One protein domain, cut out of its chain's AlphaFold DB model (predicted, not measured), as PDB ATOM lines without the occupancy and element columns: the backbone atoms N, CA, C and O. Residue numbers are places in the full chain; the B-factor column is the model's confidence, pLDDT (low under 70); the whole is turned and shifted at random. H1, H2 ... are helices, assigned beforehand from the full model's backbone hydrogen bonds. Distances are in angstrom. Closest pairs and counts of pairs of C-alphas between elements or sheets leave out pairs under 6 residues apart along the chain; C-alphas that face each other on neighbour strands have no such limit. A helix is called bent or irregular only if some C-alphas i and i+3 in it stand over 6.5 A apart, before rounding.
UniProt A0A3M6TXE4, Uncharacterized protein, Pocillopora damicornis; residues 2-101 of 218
ATOM      1  N   LYS A   2     188.197 140.226 223.983       57.47
ATOM      2  CA  LYS A   2     189.374 139.601 223.300       57.47
ATOM      3  C   LYS A   2     189.526 139.968 221.812       57.47
ATOM      4  O   LYS A   2     190.619 140.277 221.352       57.47
ATOM      5  N   ARG A   3     188.414 139.977 221.067       66.50
ATOM      6  CA  ARG A   3     188.388 140.348 219.640       66.50
ATOM      7  C   ARG A   3     188.685 141.833 219.396       66.50
ATOM      8  O   ARG A   3     189.205 142.157 218.339       66.50
ATOM      9  N   SER A   4     188.339 142.713 220.333       69.50
ATOM     10  CA  SER A   4     188.573 144.157 220.221       69.50
ATOM     11  C   SER A   4     190.023 144.498 220.559       69.50
ATOM     12  O   SER A   4     190.670 145.176 219.775       69.50
ATOM     13  N   TYR A   5     190.559 143.928 221.645       70.25
ATOM     14  CA  TYR A   5     191.964 144.096 222.030       70.25
ATOM     15  C   TYR A   5     192.922 143.579 220.950       70.25
ATOM     16  O   TYR A   5     193.793 144.304 220.488       70.25
ATOM     17  N   GLY A   6     192.708 142.349 220.463       70.69
ATOM     18  CA  GLY A   6     193.554 141.790 219.403       70.69
ATOM     19  C   GLY A   6     193.538 142.627 218.119       70.69
ATOM     20  O   GLY A   6     194.570 142.767 217.475       70.69
ATOM     21  N   LYS A   7     192.392 143.231 217.777       74.69
ATOM     22  CA  LYS A   7     192.283 144.154 216.638       74.69
ATOM     23  C   LYS A   7     192.995 145.479 216.887       74.69
ATOM     24  O   LYS A   7     193.644 145.952 215.969       74.69
ATOM     25  N   ALA A   8     192.900 146.039 218.093       74.38
ATOM     26  CA  ALA A   8     193.625 147.253 218.462       74.38
ATOM     27  C   ALA A   8     195.139 147.060 218.293       74.38
ATOM     28  O   ALA A   8     195.818 147.891 217.704       74.38
ATOM     29  N   ILE A   9     195.668 145.905 218.703       78.06
ATOM     30  CA  ILE A   9     197.081 145.587 218.476       78.06
ATOM     31  C   ILE A   9     197.380 145.404 216.981       78.06
ATOM     32  O   ILE A   9     198.294 146.030 216.461       78.06
ATOM     33  N   GLN A  10     196.605 144.572 216.275       76.50
ATOM     34  CA  GLN A  10     196.864 144.232 214.868       76.50
ATOM     35  C   GLN A  10     196.750 145.427 213.912       76.50
ATOM     36  O   GLN A  10     197.548 145.531 212.985       76.50
ATOM     37  N   ASN A  11     195.776 146.312 214.127       77.81
ATOM     38  CA  ASN A  11     195.528 147.462 213.256       77.81
ATOM     39  C   ASN A  11     196.587 148.558 213.411       77.81
ATOM     40  O   ASN A  11     196.808 149.310 212.468       77.81
ATOM     41  N   ASN A  12     197.243 148.633 214.571       79.44
ATOM     42  CA  ASN A  12     198.296 149.611 214.852       79.44
ATOM     43  C   ASN A  12     199.708 149.037 214.665       79.44
ATOM     44  O   ASN A  12     200.686 149.668 215.061       79.44
ATOM     45  N   VAL A  13     199.840 147.848 214.061       81.94
ATOM     46  CA  VAL A  13     201.149 147.343 213.637       81.94
ATOM     47  C   VAL A  13     201.683 148.259 212.543       81.94
ATOM     48  O   VAL A  13     201.166 148.279 211.428       81.94
ATOM     49  N   ASN A  14     202.760 148.976 212.848       80.81
ATOM     50  CA  ASN A  14     203.479 149.810 211.901       80.81
ATOM     51  C   ASN A  14     204.971 149.462 211.958       80.81
ATOM     52  O   ASN A  14     205.651 149.652 212.965       80.81
ATOM     53  N   ARG A  15     205.469 148.905 210.852       78.69
ATOM     54  CA  ARG A  15     206.846 148.399 210.725       78.69
ATOM     55  C   ARG A  15     207.820 149.445 210.193       78.69
ATOM     56  O   ARG A  15     209.023 149.191 210.209       78.69
ATOM     57  N   ASP A  16     207.295 150.575 209.732       79.69
ATOM     58  CA  ASP A  16     208.035 151.614 209.021       79.69
ATOM     59  C   ASP A  16     208.205 152.879 209.876       79.69
ATOM     60  O   ASP A  16     208.538 153.937 209.356       79.69
ATOM     61  N   ILE A  17     208.013 152.759 211.194       80.56
ATOM     62  CA  ILE A  17     208.292 153.822 212.164       80.56
ATOM     63  C   ILE A  17     209.788 154.136 212.136       80.56
ATOM     64  O   ILE A  17     210.622 153.254 212.384       80.56
ATOM     65  N   ASN A  18     210.118 155.393 211.842       78.75
ATOM     66  CA  ASN A  18     211.502 155.850 211.715       78.75
ATOM     67  C   ASN A  18     211.875 156.917 212.747       78.75
ATOM     68  O   ASN A  18     213.066 157.180 212.923       78.75
ATOM     69  N   SER A  19     210.897 157.494 213.451       83.88
ATOM     70  CA  SER A  19     211.127 158.496 214.492       83.88
ATOM     71  C   SER A  19     210.528 158.109 215.847       83.88
ATOM     72  O   SER A  19     209.699 157.202 215.971       83.88
ATOM     73  N   VAL A  20     210.981 158.800 216.893       84.25
ATOM     74  CA  VAL A  20     210.468 158.630 218.259       84.25
ATOM     75  C   VAL A  20     209.051 159.194 218.360       84.25
ATOM     76  O   VAL A  20     208.201 158.607 219.021       84.25
ATOM     77  N   GLU A  21     208.783 160.296 217.668       86.69
ATOM     78  CA  GLU A  21     207.506 161.001 217.676       86.69
ATOM     79  C   GLU A  21     206.409 160.162 217.011       86.69
ATOM     80  O   GLU A  21     205.325 160.002 217.569       86.69
ATOM     81  N   GLU A  22     206.708 159.552 215.858       87.12
ATOM     82  CA  GLU A  22     205.804 158.616 215.175       87.12
ATOM     83  C   GLU A  22     205.489 157.407 216.054       87.12
ATOM     84  O   GLU A  22     204.349 156.936 216.101       87.12
ATOM     85  N   ARG A  23     206.498 156.906 216.772       85.75
ATOM     86  CA  ARG A  23     206.332 155.783 217.689       85.75
ATOM     87  C   ARG A  23     205.424 156.145 218.854       85.75
ATOM     88  O   ARG A  23     204.488 155.404 219.140       85.75
ATOM     89  N   ASP A  24     205.708 157.253 219.526       88.38
ATOM     90  CA  ASP A  24     204.961 157.682 220.705       88.38
ATOM     91  C   ASP A  24     203.504 158.018 220.316       88.38
ATOM     92  O   ASP A  24     202.576 157.632 221.027       88.38
ATOM     93  N   ALA A  25     203.276 158.600 219.131       89.56
ATOM     94  CA  ALA A  25     201.937 158.784 218.570       89.56
ATOM     95  C   ALA A  25     201.222 157.448 218.297       89.56
ATOM     96  O   ALA A  25     200.061 157.276 218.671       89.56
ATOM     97  N   ALA A  26     201.904 156.467 217.696       88.31
ATOM     98  CA  ALA A  26     201.324 155.147 217.443       88.31
ATOM     99  C   ALA A  26     200.961 154.407 218.744       88.31
ATOM    100  O   ALA A  26     199.919 153.750 218.815       88.31
ATOM    101  N   VAL A  27     201.777 154.553 219.796       89.38
ATOM    102  CA  VAL A  27     201.464 154.035 221.136       89.38
ATOM    103  C   VAL A  27     200.188 154.677 221.678       89.38
ATOM    104  O   VAL A  27     199.294 153.951 222.105       89.38
ATOM    105  N   GLN A  28     200.051 156.003 221.603       90.19
ATOM    106  CA  GLN A  28     198.850 156.705 222.077       90.19
ATOM    107  C   GLN A  28     197.576 156.260 221.344       90.19
ATOM    108  O   GLN A  28     196.521 156.076 221.963       90.19
ATOM    109  N   VAL A  29     197.665 156.029 220.030       89.62
ATOM    110  CA  VAL A  29     196.545 155.473 219.255       89.62
ATOM    111  C   VAL A  29     196.180 154.082 219.775       89.62
ATOM    112  O   VAL A  29     195.006 153.814 220.036       89.62
ATOM    113  N   MET A  30     197.171 153.218 220.003       89.25
ATOM    114  CA  MET A  30     196.953 151.865 220.518       89.25
ATOM    115  C   MET A  30     196.317 151.874 221.920       89.25
ATOM    116  O   MET A  30     195.370 151.123 222.149       89.25
ATOM    117  N   GLN A  31     196.751 152.761 222.826       91.75
ATOM    118  CA  GLN A  31     196.130 152.964 224.148       91.75
ATOM    119  C   GLN A  31     194.650 153.334 224.020       91.75
ATOM    120  O   GLN A  31     193.776 152.731 224.647       91.75
ATOM    121  N   THR A  32     194.360 154.298 223.146       90.62
ATOM    122  CA  THR A  32     192.998 154.774 222.900       90.62
ATOM    123  C   THR A  32     192.118 153.660 222.332       90.62
ATOM    124  O   THR A  32     190.979 153.485 222.763       90.62
ATOM    125  N   GLU A  33     192.637 152.848 221.407       89.62
ATOM    126  CA  GLU A  33     191.896 151.720 220.840       89.62
ATOM    127  C   GLU A  33     191.667 150.573 221.841       89.62
ATOM    128  O   GLU A  33     190.608 149.936 221.802       89.62
ATOM    129  N   ILE A  34     192.609 150.317 222.759       90.00
ATOM    130  CA  ILE A  34     192.422 149.349 223.853       90.00
ATOM    131  C   ILE A  34     191.263 149.798 224.748       90.00
ATOM    132  O   ILE A  34     190.339 149.012 224.992       90.00
ATOM    133  N   MET A  35     191.256 151.071 225.154       92.31
ATOM    134  CA  MET A  35     190.165 151.656 225.937       92.31
ATOM    135  C   MET A  35     188.845 151.651 225.165       92.31
ATOM    136  O   MET A  35     187.812 151.250 225.702       92.31
ATOM    137  N   ALA A  36     188.857 151.969 223.870       90.69
ATOM    138  CA  ALA A  36     187.677 151.830 223.021       90.69
ATOM    139  C   ALA A  36     187.134 150.394 223.028       90.69
ATOM    140  O   ALA A  36     185.923 150.190 223.059       90.69
ATOM    141  N   GLY A  37     188.005 149.383 223.048       89.25
ATOM    142  CA  GLY A  37     187.614 147.979 223.139       89.25
ATOM    143  C   GLY A  37     186.908 147.606 224.448       89.25
ATOM    144  O   GLY A  37     185.980 146.786 224.409       89.25
ATOM    145  N   LEU A  38     187.328 148.194 225.573       91.19
ATOM    146  CA  LEU A  38     186.667 148.061 226.875       91.19
ATOM    147  C   LEU A  38     185.274 148.688 226.832       91.19
ATOM    148  O   LEU A  38     184.285 147.972 226.974       91.19
ATOM    149  N   TYR A  39     185.197 149.989 226.544       91.19
ATOM    150  CA  TYR A  39     183.939 150.739 226.585       91.19
ATOM    151  C   TYR A  39     182.926 150.226 225.564       91.19
ATOM    152  O   TYR A  39     181.757 150.054 225.889       91.19
ATOM    153  N   HIS A  40     183.371 149.835 224.367       88.75
ATOM    154  CA  HIS A  40     182.502 149.225 223.359       88.75
ATOM    155  C   HIS A  40     181.981 147.829 223.772       88.75
ATOM    156  O   HIS A  40     181.077 147.292 223.130       88.75
ATOM    157  N   SER A  41     182.551 147.209 224.811       88.50
ATOM    158  CA  SER A  41     182.054 145.948 225.372       88.50
ATOM    159  C   SER A  41     181.023 146.148 226.493       88.50
ATOM    160  O   SER A  41     180.443 145.148 226.902       88.50
ATOM    161  N   LEU A  42     180.786 147.375 226.973       90.69
ATOM    162  CA  LEU A  42     179.865 147.684 228.076       90.69
ATOM    163  C   LEU A  42     178.487 148.149 227.566       90.69
ATOM    164  O   LEU A  42     178.371 148.753 226.495       90.69
ATOM    165  N   LYS A  43     177.438 147.903 228.357       90.94
ATOM    166  CA  LYS A  43     176.066 148.408 228.167       90.94
ATOM    167  C   LYS A  43     175.953 149.850 228.670       90.94
ATOM    168  O   LYS A  43     175.259 150.135 229.638       90.94
ATOM    169  N   LEU A  44     176.684 150.751 228.024       89.50
ATOM    170  CA  LEU A  44     176.670 152.182 228.326       89.50
ATOM    171  C   LEU A  44     175.851 152.958 227.285       89.50
ATOM    172  O   LEU A  44     175.729 152.505 226.137       89.50
ATOM    173  N   PRO A  45     175.356 154.162 227.629       90.31
ATOM    174  CA  PRO A  45     174.776 155.079 226.658       90.31
ATOM    175  C   PRO A  45     175.708 155.292 225.460       90.31
ATOM    176  O   PRO A  45     176.929 155.358 225.600       90.31
ATOM    177  N   ASN A  46     175.136 155.452 224.263       87.50
ATOM    178  CA  ASN A  46     175.893 155.550 223.008       87.50
ATOM    179  C   ASN A  46     177.074 156.535 223.065       87.50
ATOM    180  O   ASN A  46     178.170 156.211 222.611       87.50
ATOM    181  N   LYS A  47     176.865 157.728 223.628       87.62
ATOM    182  CA  LYS A  47     177.900 158.765 223.704       87.62
ATOM    183  C   LYS A  47     179.111 158.312 224.530       87.62
ATOM    184  O   LYS A  47     180.244 158.520 224.109       87.62
ATOM    185  N   GLU A  48     178.871 157.661 225.664       90.12
ATOM    186  CA  GLU A  48     179.909 157.182 226.584       90.12
ATOM    187  C   GLU A  48     180.590 155.920 226.060       90.12
ATOM    188  O   GLU A  48     181.817 155.835 226.016       90.12
ATOM    189  N   ARG A  49     179.793 154.972 225.562       88.75
ATOM    190  CA  ARG A  49     180.261 153.701 225.001       88.75
ATOM    191  C   ARG A  49     181.258 153.890 223.856       88.75
ATOM    192  O   ARG A  49     182.162 153.080 223.666       88.75
ATOM    193  N   HIS A  50     181.092 154.967 223.089       88.75
ATOM    194  CA  HIS A  50     181.891 155.264 221.899       88.75
ATOM    195  C   HIS A  50     182.867 156.434 222.091       88.75
ATOM    196  O   HIS A  50     183.395 156.947 221.099       88.75
ATOM    197  N   LYS A  51     183.133 156.853 223.340       90.00
ATOM    198  CA  LYS A  51     183.959 158.033 223.655       90.00
ATOM    199  C   LYS A  51     185.395 157.928 223.129       90.00
ATOM    200  O   LYS A  51     185.879 158.865 222.503       90.00
ATOM    201  N   TYR A  52     186.014 156.754 223.261       89.06
ATOM    202  CA  TYR A  52     187.378 156.482 222.780       89.06
ATOM    203  C   TYR A  52     187.440 155.932 221.347       89.06
ATOM    204  O   TYR A  52     188.515 155.624 220.847       89.06
ATOM    205  N   CYS A  53     186.306 155.767 220.659       87.25
ATOM    206  CA  CYS A  53     186.327 155.222 219.301       87.25
ATOM    207  C   CYS A  53     186.943 156.233 218.313       87.25
ATOM    208  O   CYS A  53     186.459 157.368 218.247       87.25
ATOM    209  N   PRO A  54     187.926 155.835 217.479       81.50
ATOM    210  CA  PRO A  54     188.491 156.729 216.472       81.50
ATOM    211  C   PRO A  54     187.456 157.099 215.400       81.50
ATOM    212  O   PRO A  54     186.567 156.302 215.074       81.50
ATOM    213  N   ASN A  55     187.592 158.287 214.806       72.81
ATOM    214  CA  ASN A  55     186.616 158.828 213.849       72.81
ATOM    215  C   ASN A  55     186.528 158.028 212.532       72.81
ATOM    216  O   ASN A  55     185.437 157.893 211.990       72.81
ATOM    217  N   ASN A  56     187.629 157.432 212.055       63.97
ATOM    218  CA  ASN A  56     187.661 156.618 210.826       63.97
ATOM    219  C   ASN A  56     187.724 155.096 211.101       63.97
ATOM    220  O   ASN A  56     188.299 154.323 210.338       63.97
ATOM    221  N   SER A  57     187.192 154.653 212.241       65.62
ATOM    222  CA  SER A  57     187.419 153.293 212.749       65.62
ATOM    223  C   SER A  57     186.361 152.264 212.326       65.62
ATOM    224  O   SER A  57     185.410 152.516 211.587       65.62
ATOM    225  N   TRP A  58     186.512 151.048 212.849       76.75
ATOM    226  CA  TRP A  58     185.535 149.958 212.797       76.75
ATOM    227  C   TRP A  58     184.229 150.252 213.566       76.75
ATOM    228  O   TRP A  58     183.283 149.461 213.481       76.75
ATOM    229  N   CYS A  59     184.154 151.360 214.310       82.50
ATOM    230  CA  CYS A  59     182.983 151.753 215.086       82.50
ATOM    231  C   CYS A  59     181.822 152.195 214.177       82.50
ATOM    232  O   CYS A  59     181.910 153.182 213.445       82.50
ATOM    233  N   ARG A  60     180.690 151.485 214.262       84.12
ATOM    234  CA  ARG A  60     179.469 151.815 213.505       84.12
ATOM    235  C   ARG A  60     178.876 153.161 213.919       84.12
ATOM    236  O   ARG A  60     178.456 153.920 213.054       84.12
ATOM    237  N   TYR A  61     178.918 153.484 215.213       86.69
ATOM    238  CA  TYR A  61     178.390 154.745 215.738       86.69
ATOM    239  C   TYR A  61     179.122 155.966 215.166       86.69
ATOM    240  O   TYR A  61     178.478 156.898 214.693       86.69
ATOM    241  N   LYS A  62     180.462 155.940 215.106       84.75
ATOM    242  CA  LYS A  62     181.260 157.017 214.486       84.75
ATOM    243  C   LYS A  62     181.011 157.143 212.977       84.75
ATOM    244  O   LYS A  62     181.065 158.243 212.442       84.75
ATOM    245  N   LYS A  63     180.632 156.043 212.318       84.44
ATOM    246  CA  LYS A  63     180.170 156.016 210.918       84.44
ATOM    247  C   LYS A  63     178.712 156.450 210.726       84.44
ATOM    248  O   LYS A  63     178.201 156.332 209.619       84.44
ATOM    249  N   LYS A  64     178.034 156.927 211.778       86.19
ATOM    250  CA  LYS A  64     176.603 157.286 211.768       86.19
ATOM    251  C   LYS A  64     175.684 156.118 211.370       86.19
ATOM    252  O   LYS A  64     174.581 156.325 210.879       86.19
ATOM    253  N   ILE A  65     176.130 154.882 211.600       85.25
ATOM    254  CA  ILE A  65     175.355 153.658 211.369       85.25
ATOM    255  C   ILE A  65     174.711 153.238 212.702       85.25
ATOM    256  O   ILE A  65     175.398 153.273 213.732       85.25
ATOM    257  N   PRO A  66     173.441 152.781 212.712       84.19
ATOM    258  CA  PRO A  66     172.804 152.257 213.915       84.19
ATOM    259  C   PRO A  66     173.662 151.191 214.611       84.19
ATOM    260  O   PRO A  66     174.110 150.212 214.002       84.19
ATOM    261  N   CYS A  67     173.909 151.390 215.906       79.81
ATOM    262  CA  CYS A  67     174.712 150.492 216.730       79.81
ATOM    263  C   CYS A  67     173.932 150.113 217.996       79.81
ATOM    264  O   CYS A  67     174.181 150.689 219.057       79.81
ATOM    265  N   PRO A  68     172.971 149.180 217.907       81.56
ATOM    266  CA  PRO A  68     172.244 148.724 219.083       81.56
ATOM    267  C   PRO A  68     173.171 147.982 220.052       81.56
ATOM    268  O   PRO A  68     174.254 147.514 219.675       81.56
ATOM    269  N   ASP A  69     172.740 147.883 221.307       79.00
ATOM    270  CA  ASP A  69     173.365 146.979 222.266       79.00
ATOM    271  C   ASP A  69     173.287 145.534 221.794       79.00
ATOM    272  O   ASP A  69     172.331 145.109 221.144       79.00
ATOM    273  N   LYS A  70     174.334 144.773 222.109       81.88
ATOM    274  CA  LYS A  70     174.389 143.347 221.809       81.88
ATOM    275  C   LYS A  70     174.107 142.552 223.078       81.88
ATOM    276  O   LYS A  70     174.504 142.996 224.156       81.88
ATOM    277  N   PRO A  71     173.546 141.336 222.961       81.50
ATOM    278  CA  PRO A  71     173.262 140.483 224.119       81.50
ATOM    279  C   PRO A  71     174.497 140.203 224.985       81.50
ATOM    280  O   PRO A  71     174.390 140.002 226.186       81.50
ATOM    281  N   HIS A  72     175.678 140.208 224.365       81.88
ATOM    282  CA  HIS A  72     176.966 139.901 224.991       81.88
ATOM    283  C   HIS A  72     177.714 141.140 225.517       81.88
ATOM    284  O   HIS A  72     178.895 141.030 225.850       81.88
ATOM    285  N   HIS A  73     177.090 142.324 225.534       88.69
ATOM    286  CA  HIS A  73     177.663 143.474 226.236       88.69
ATOM    287  C   HIS A  73     177.598 143.247 227.752       88.69
ATOM    288  O   HIS A  73     176.626 142.700 228.271       88.69
ATOM    289  N   LEU A  74     178.654 143.657 228.443       90.56
ATOM    290  CA  LEU A  74     178.801 143.549 229.887       90.56
ATOM    291  C   LEU A  74     178.067 144.696 230.579       90.56
ATOM    292  O   LEU A  74     177.935 145.785 230.030       90.56
ATOM    293  N   ASP A  75     177.585 144.441 231.783       92.31
ATOM    294  CA  ASP A  75     176.947 145.450 232.624       92.31
ATOM    295  C   ASP A  75     177.973 146.521 233.075       92.31
ATOM    296  O   ASP A  75     179.143 146.168 233.267       92.31
ATOM    297  N   PRO A  76     177.608 147.812 233.217       93.06
ATOM    298  CA  PRO A  76     178.541 148.862 233.640       93.06
ATOM    299  C   PRO A  76     179.308 148.568 234.932       93.06
ATOM    300  O   PRO A  76     180.447 149.005 235.057       93.06
ATOM    301  N   VAL A  77     178.762 147.756 235.846       93.56
ATOM    302  CA  VAL A  77     179.477 147.325 237.067       93.56
ATOM    303  C   VAL A  77     180.825 146.645 236.773       93.56
ATOM    304  O   VAL A  77     181.741 146.692 237.587       93.56
ATOM    305  N   PHE A  78     180.998 146.040 235.591       92.12
ATOM    306  CA  PHE A  78     182.266 145.418 235.196       92.12
ATOM    307  C   PHE A  78     183.345 146.424 234.778       92.12
ATOM    308  O   PHE A  78     184.505 146.031 234.650       92.12
ATOM    309  N   GLU A  79     183.001 147.695 234.551       93.38
ATOM    310  CA  GLU A  79     183.973 148.739 234.218       93.38
ATOM    311  C   GLU A  79     185.039 148.866 235.306       93.38
ATOM    312  O   GLU A  79     186.225 148.837 234.991       93.38
ATOM    313  N   GLU A  80     184.622 148.904 236.572       93.94
ATOM    314  CA  GLU A  80     185.506 149.065 237.732       93.94
ATOM    315  C   GLU A  80     186.577 147.965 237.811       93.94
ATOM    316  O   GLU A  80     187.739 148.229 238.108       93.94
ATOM    317  N   TYR A  81     186.216 146.731 237.459       93.69
ATOM    318  CA  TYR A  81     187.132 145.588 237.493       93.69
ATOM    319  C   TYR A  81     188.019 145.495 236.248       93.69
ATOM    320  O   TYR A  81     189.153 145.016 236.306       93.69
ATOM    321  N   LEU A  82     187.493 145.903 235.092       93.44
ATOM    322  CA  LEU A  82     188.169 145.737 233.808       93.44
ATOM    323  C   LEU A  82     189.046 146.931 233.434       93.44
ATOM    324  O   LEU A  82     190.038 146.744 232.727       93.44
ATOM    325  N   HIS A  83     188.714 148.133 233.905       93.50
ATOM    326  CA  HIS A  83     189.480 149.342 233.629       93.50
ATOM    327  C   HIS A  83     190.942 149.222 234.085       93.50
ATOM    328  O   HIS A  83     191.812 149.385 233.227       93.50
ATOM    329  N   PRO A  84     191.262 148.817 235.333       95.44
ATOM    330  CA  PRO A  84     192.653 148.673 235.775       95.44
ATOM    331  C   PRO A  84     193.437 147.639 234.952       95.44
ATOM    332  O   PRO A  84     194.636 147.777 234.713       95.44
ATOM    333  N   ILE A  85     192.759 146.591 234.472       93.75
ATOM    334  CA  ILE A  85     193.372 145.573 233.612       93.75
ATOM    335  C   ILE A  85     193.705 146.172 232.247       93.75
ATOM    336  O   ILE A  85     194.811 145.971 231.746       93.75
ATOM    337  N   CYS A  86     192.764 146.892 231.636       91.44
ATOM    338  CA  CYS A  86     192.982 147.554 230.355       91.44
ATOM    339  C   CYS A  86     194.037 148.658 230.451       91.44
ATOM    340  O   CYS A  86     194.841 148.786 229.534       91.44
ATOM    341  N   GLU A  87     194.077 149.398 231.554       93.44
ATOM    342  CA  GLU A  87     195.093 150.410 231.845       93.44
ATOM    343  C   GLU A  87     196.487 149.792 231.928       93.44
ATOM    344  O   GLU A  87     197.381 150.200 231.190       93.44
ATOM    345  N   ARG A  88     196.648 148.713 232.702       93.06
ATOM    346  CA  ARG A  88     197.907 147.958 232.757       93.06
ATOM    347  C   ARG A  88     198.311 147.389 231.395       93.06
ATOM    348  O   ARG A  88     199.485 147.380 231.054       93.06
ATOM    349  N   LEU A  89     197.355 146.903 230.601       89.06
ATOM    350  CA  LEU A  89     197.622 146.437 229.232       89.06
ATOM    351  C   LEU A  89     197.945 147.581 228.259       89.06
ATOM    352  O   LEU A  89     198.465 147.314 227.180       89.06
ATOM    353  N   SER A  90     197.640 148.823 228.631       90.56
ATOM    354  CA  SER A  90     197.910 150.034 227.857       90.56
ATOM    355  C   SER A  90     199.196 150.735 228.305       90.56
ATOM    356  O   SER A  90     199.439 151.877 227.916       90.56
ATOM    357  N   ASP A  91     200.025 150.072 229.114       90.06
ATOM    358  CA  ASP A  91     201.289 150.613 229.606       90.06
ATOM    359  C   ASP A  91     202.209 151.008 228.428       90.06
ATOM    360  O   ASP A  91     202.531 150.164 227.577       90.06
ATOM    361  N   PRO A  92     202.655 152.279 228.349       86.69
ATOM    362  CA  PRO A  92     203.550 152.748 227.296       86.69
ATOM    363  C   PRO A  92     204.919 152.049 227.295       86.69
ATOM    364  O   PRO A  92     205.631 152.146 226.298       86.69
ATOM    365  N   ALA A  93     205.296 151.324 228.351       85.25
ATOM    366  CA  ALA A  93     206.468 150.453 228.353       85.25
ATOM    367  C   ALA A  93     206.229 149.125 227.602       85.25
ATOM    368  O   ALA A  93     207.171 148.547 227.060       85.25
ATOM    369  N   LEU A  94     204.980 148.646 227.530       84.50
ATOM    370  CA  LEU A  94     204.613 147.372 226.894       84.50
ATOM    371  C   LEU A  94     204.277 147.531 225.405       84.50
ATOM    372  O   LEU A  94     204.757 146.768 224.560       84.50
ATOM    373  N   LEU A  95     203.459 148.531 225.070       86.69
ATOM    374  CA  LEU A  95     202.904 148.718 223.724       86.69
ATOM    375  C   LEU A  95     203.933 148.926 222.594       86.69
ATOM    376  O   LEU A  95     203.677 148.441 221.487       86.69
ATOM    377  N   PRO A  96     205.108 149.558 222.806       83.88
ATOM    378  CA  PRO A  96     206.119 149.689 221.757       83.88
ATOM    379  C   PRO A  96     206.561 148.344 221.169       83.88
ATOM    380  O   PRO A  96     206.814 148.247 219.967       83.88
ATOM    381  N   GLY A  97     206.599 147.284 221.986       77.88
ATOM    382  CA  GLY A  97     206.914 145.931 221.518       77.88
ATOM    383  C   GLY A  97     205.862 145.373 220.553       77.88
ATOM    384  O   GLY A  97     206.186 144.604 219.643       77.88
ATOM    385  N   CYS A  98     204.608 145.805 220.698       83.19
ATOM    386  CA  CYS A  98     203.485 145.374 219.874       83.19
ATOM    387  C   CYS A  98     203.454 146.036 218.485       83.19
ATOM    388  O   CYS A  98     202.953 145.421 217.544       83.19
ATOM    389  N   LEU A  99     204.037 147.232 218.322       83.56
ATOM    390  CA  LEU A  99     204.031 147.993 217.057       83.56
ATOM    391  C   LEU A  99     204.674 147.237 215.891       83.56
ATOM    392  O   LEU A  99     204.254 147.351 214.745       83.56
ATOM    393  N   SER A 100     205.689 146.430 216.186       76.38
ATOM    394  CA  SER A 100     206.422 145.674 215.172       76.38
ATOM    395  C   SER A 100     205.605 144.495 214.609       76.38
ATOM    396  O   SER A 100     205.850 144.024 213.492       76.38
ATOM    397  N   GLY A 101     204.615 144.011 215.372       75.94
ATOM    398  CA  GLY A 101     203.814 142.835 215.036       75.94
ATOM    399  C   GLY A 101     204.617 141.530 214.973       75.94
ATOM    400  O   GLY A 101     204.137 140.555 214.398       75.94
TER     401      GLY A 101
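What this domain is: This is residues 2 to 101 of the 218 residues of an uncharacterized protein of Pocillopora damicornis (UniProt A0A3M6TXE4). One long helix, H2, forms the core of the domain, and H1 and H4 run back along two sides of its second half without meeting each other. The short H5 packs on the first half of H2, while H3 and the looping residues 50 to 77, which lead over to H4, make the other end. The printed part has 100 residues with five named helices, in the order H1, H2, H3, H4, H5, and no named strand; the class is all helix. The whole is compact, with a radius of gyration of the C-alphas of 14.0 A and spans of 41 by 30 by 19 A.

How they stand to each other: H1, residues 2 to 11, and H2, residues 20 to 39, touch and form a helical hairpin, at a shallow tilt of 21 degrees and opposite ways. H2 touches H1 with residues 30 to 38 alone, and their closest C-alphas, those of Ser 4 and Gly 37, are 4.9 A apart. H2 is the hub, touching the four other helices. H3, residues 46 to 49, only just touches H2, with 3 pairs of C-alphas within 8 A; the closest, those of Tyr 39 and Arg 49, are 5.0 A apart. H4, residues 78 to 89, touches residues 34 to 39 of H2 alone, at a shallow tilt of 19 degrees and opposite ways, with the closest C-alphas, those of Met 35 and Cys 86, at 6.7 A. H5, residues 95 to 99, touches residues 23 to 30 of H2 alone; the closest C-alphas, those of Val 27 and Leu 95, are 6.1 A apart. H1 and H5 are close but not clearly touching, with the C-alphas of Ile 9 and Cys 98 the closest at 6.6 A. H1 and H4 are apart. In H1, H2 and H5 every O i to N i+4 pair is within hydrogen-bond range, in H4 6 of 8 are, and H3 is too short for such a pair.

Where its parts are: H1 begins at C-alpha 2, (189.374, 139.601, 223.300), and is 14.2 A long from first to last C-alpha. H2, the longest helix, covers 28.9 A and ends at C-alpha 39, (183.939, 150.739, 226.585). H3 measures 5.1 A. H4 measures 16.5 A and is irregular, but only just: C-alphas 81 and 84 are 6.6 A apart. H5 measures 6.8 A and ends at C-alpha 99, (204.031, 147.993, 217.057).

The domain as a whole: The two C-alphas farthest apart, those of Asn 18 and Pro 71, are 43.0 A apart. The printed part has no cut. The link from H3 to H4, residues 50 to 77, is long. The mean pLDDT of the printed part is 85.0, and residues 2 to 4 and 56 to 57 are under 70.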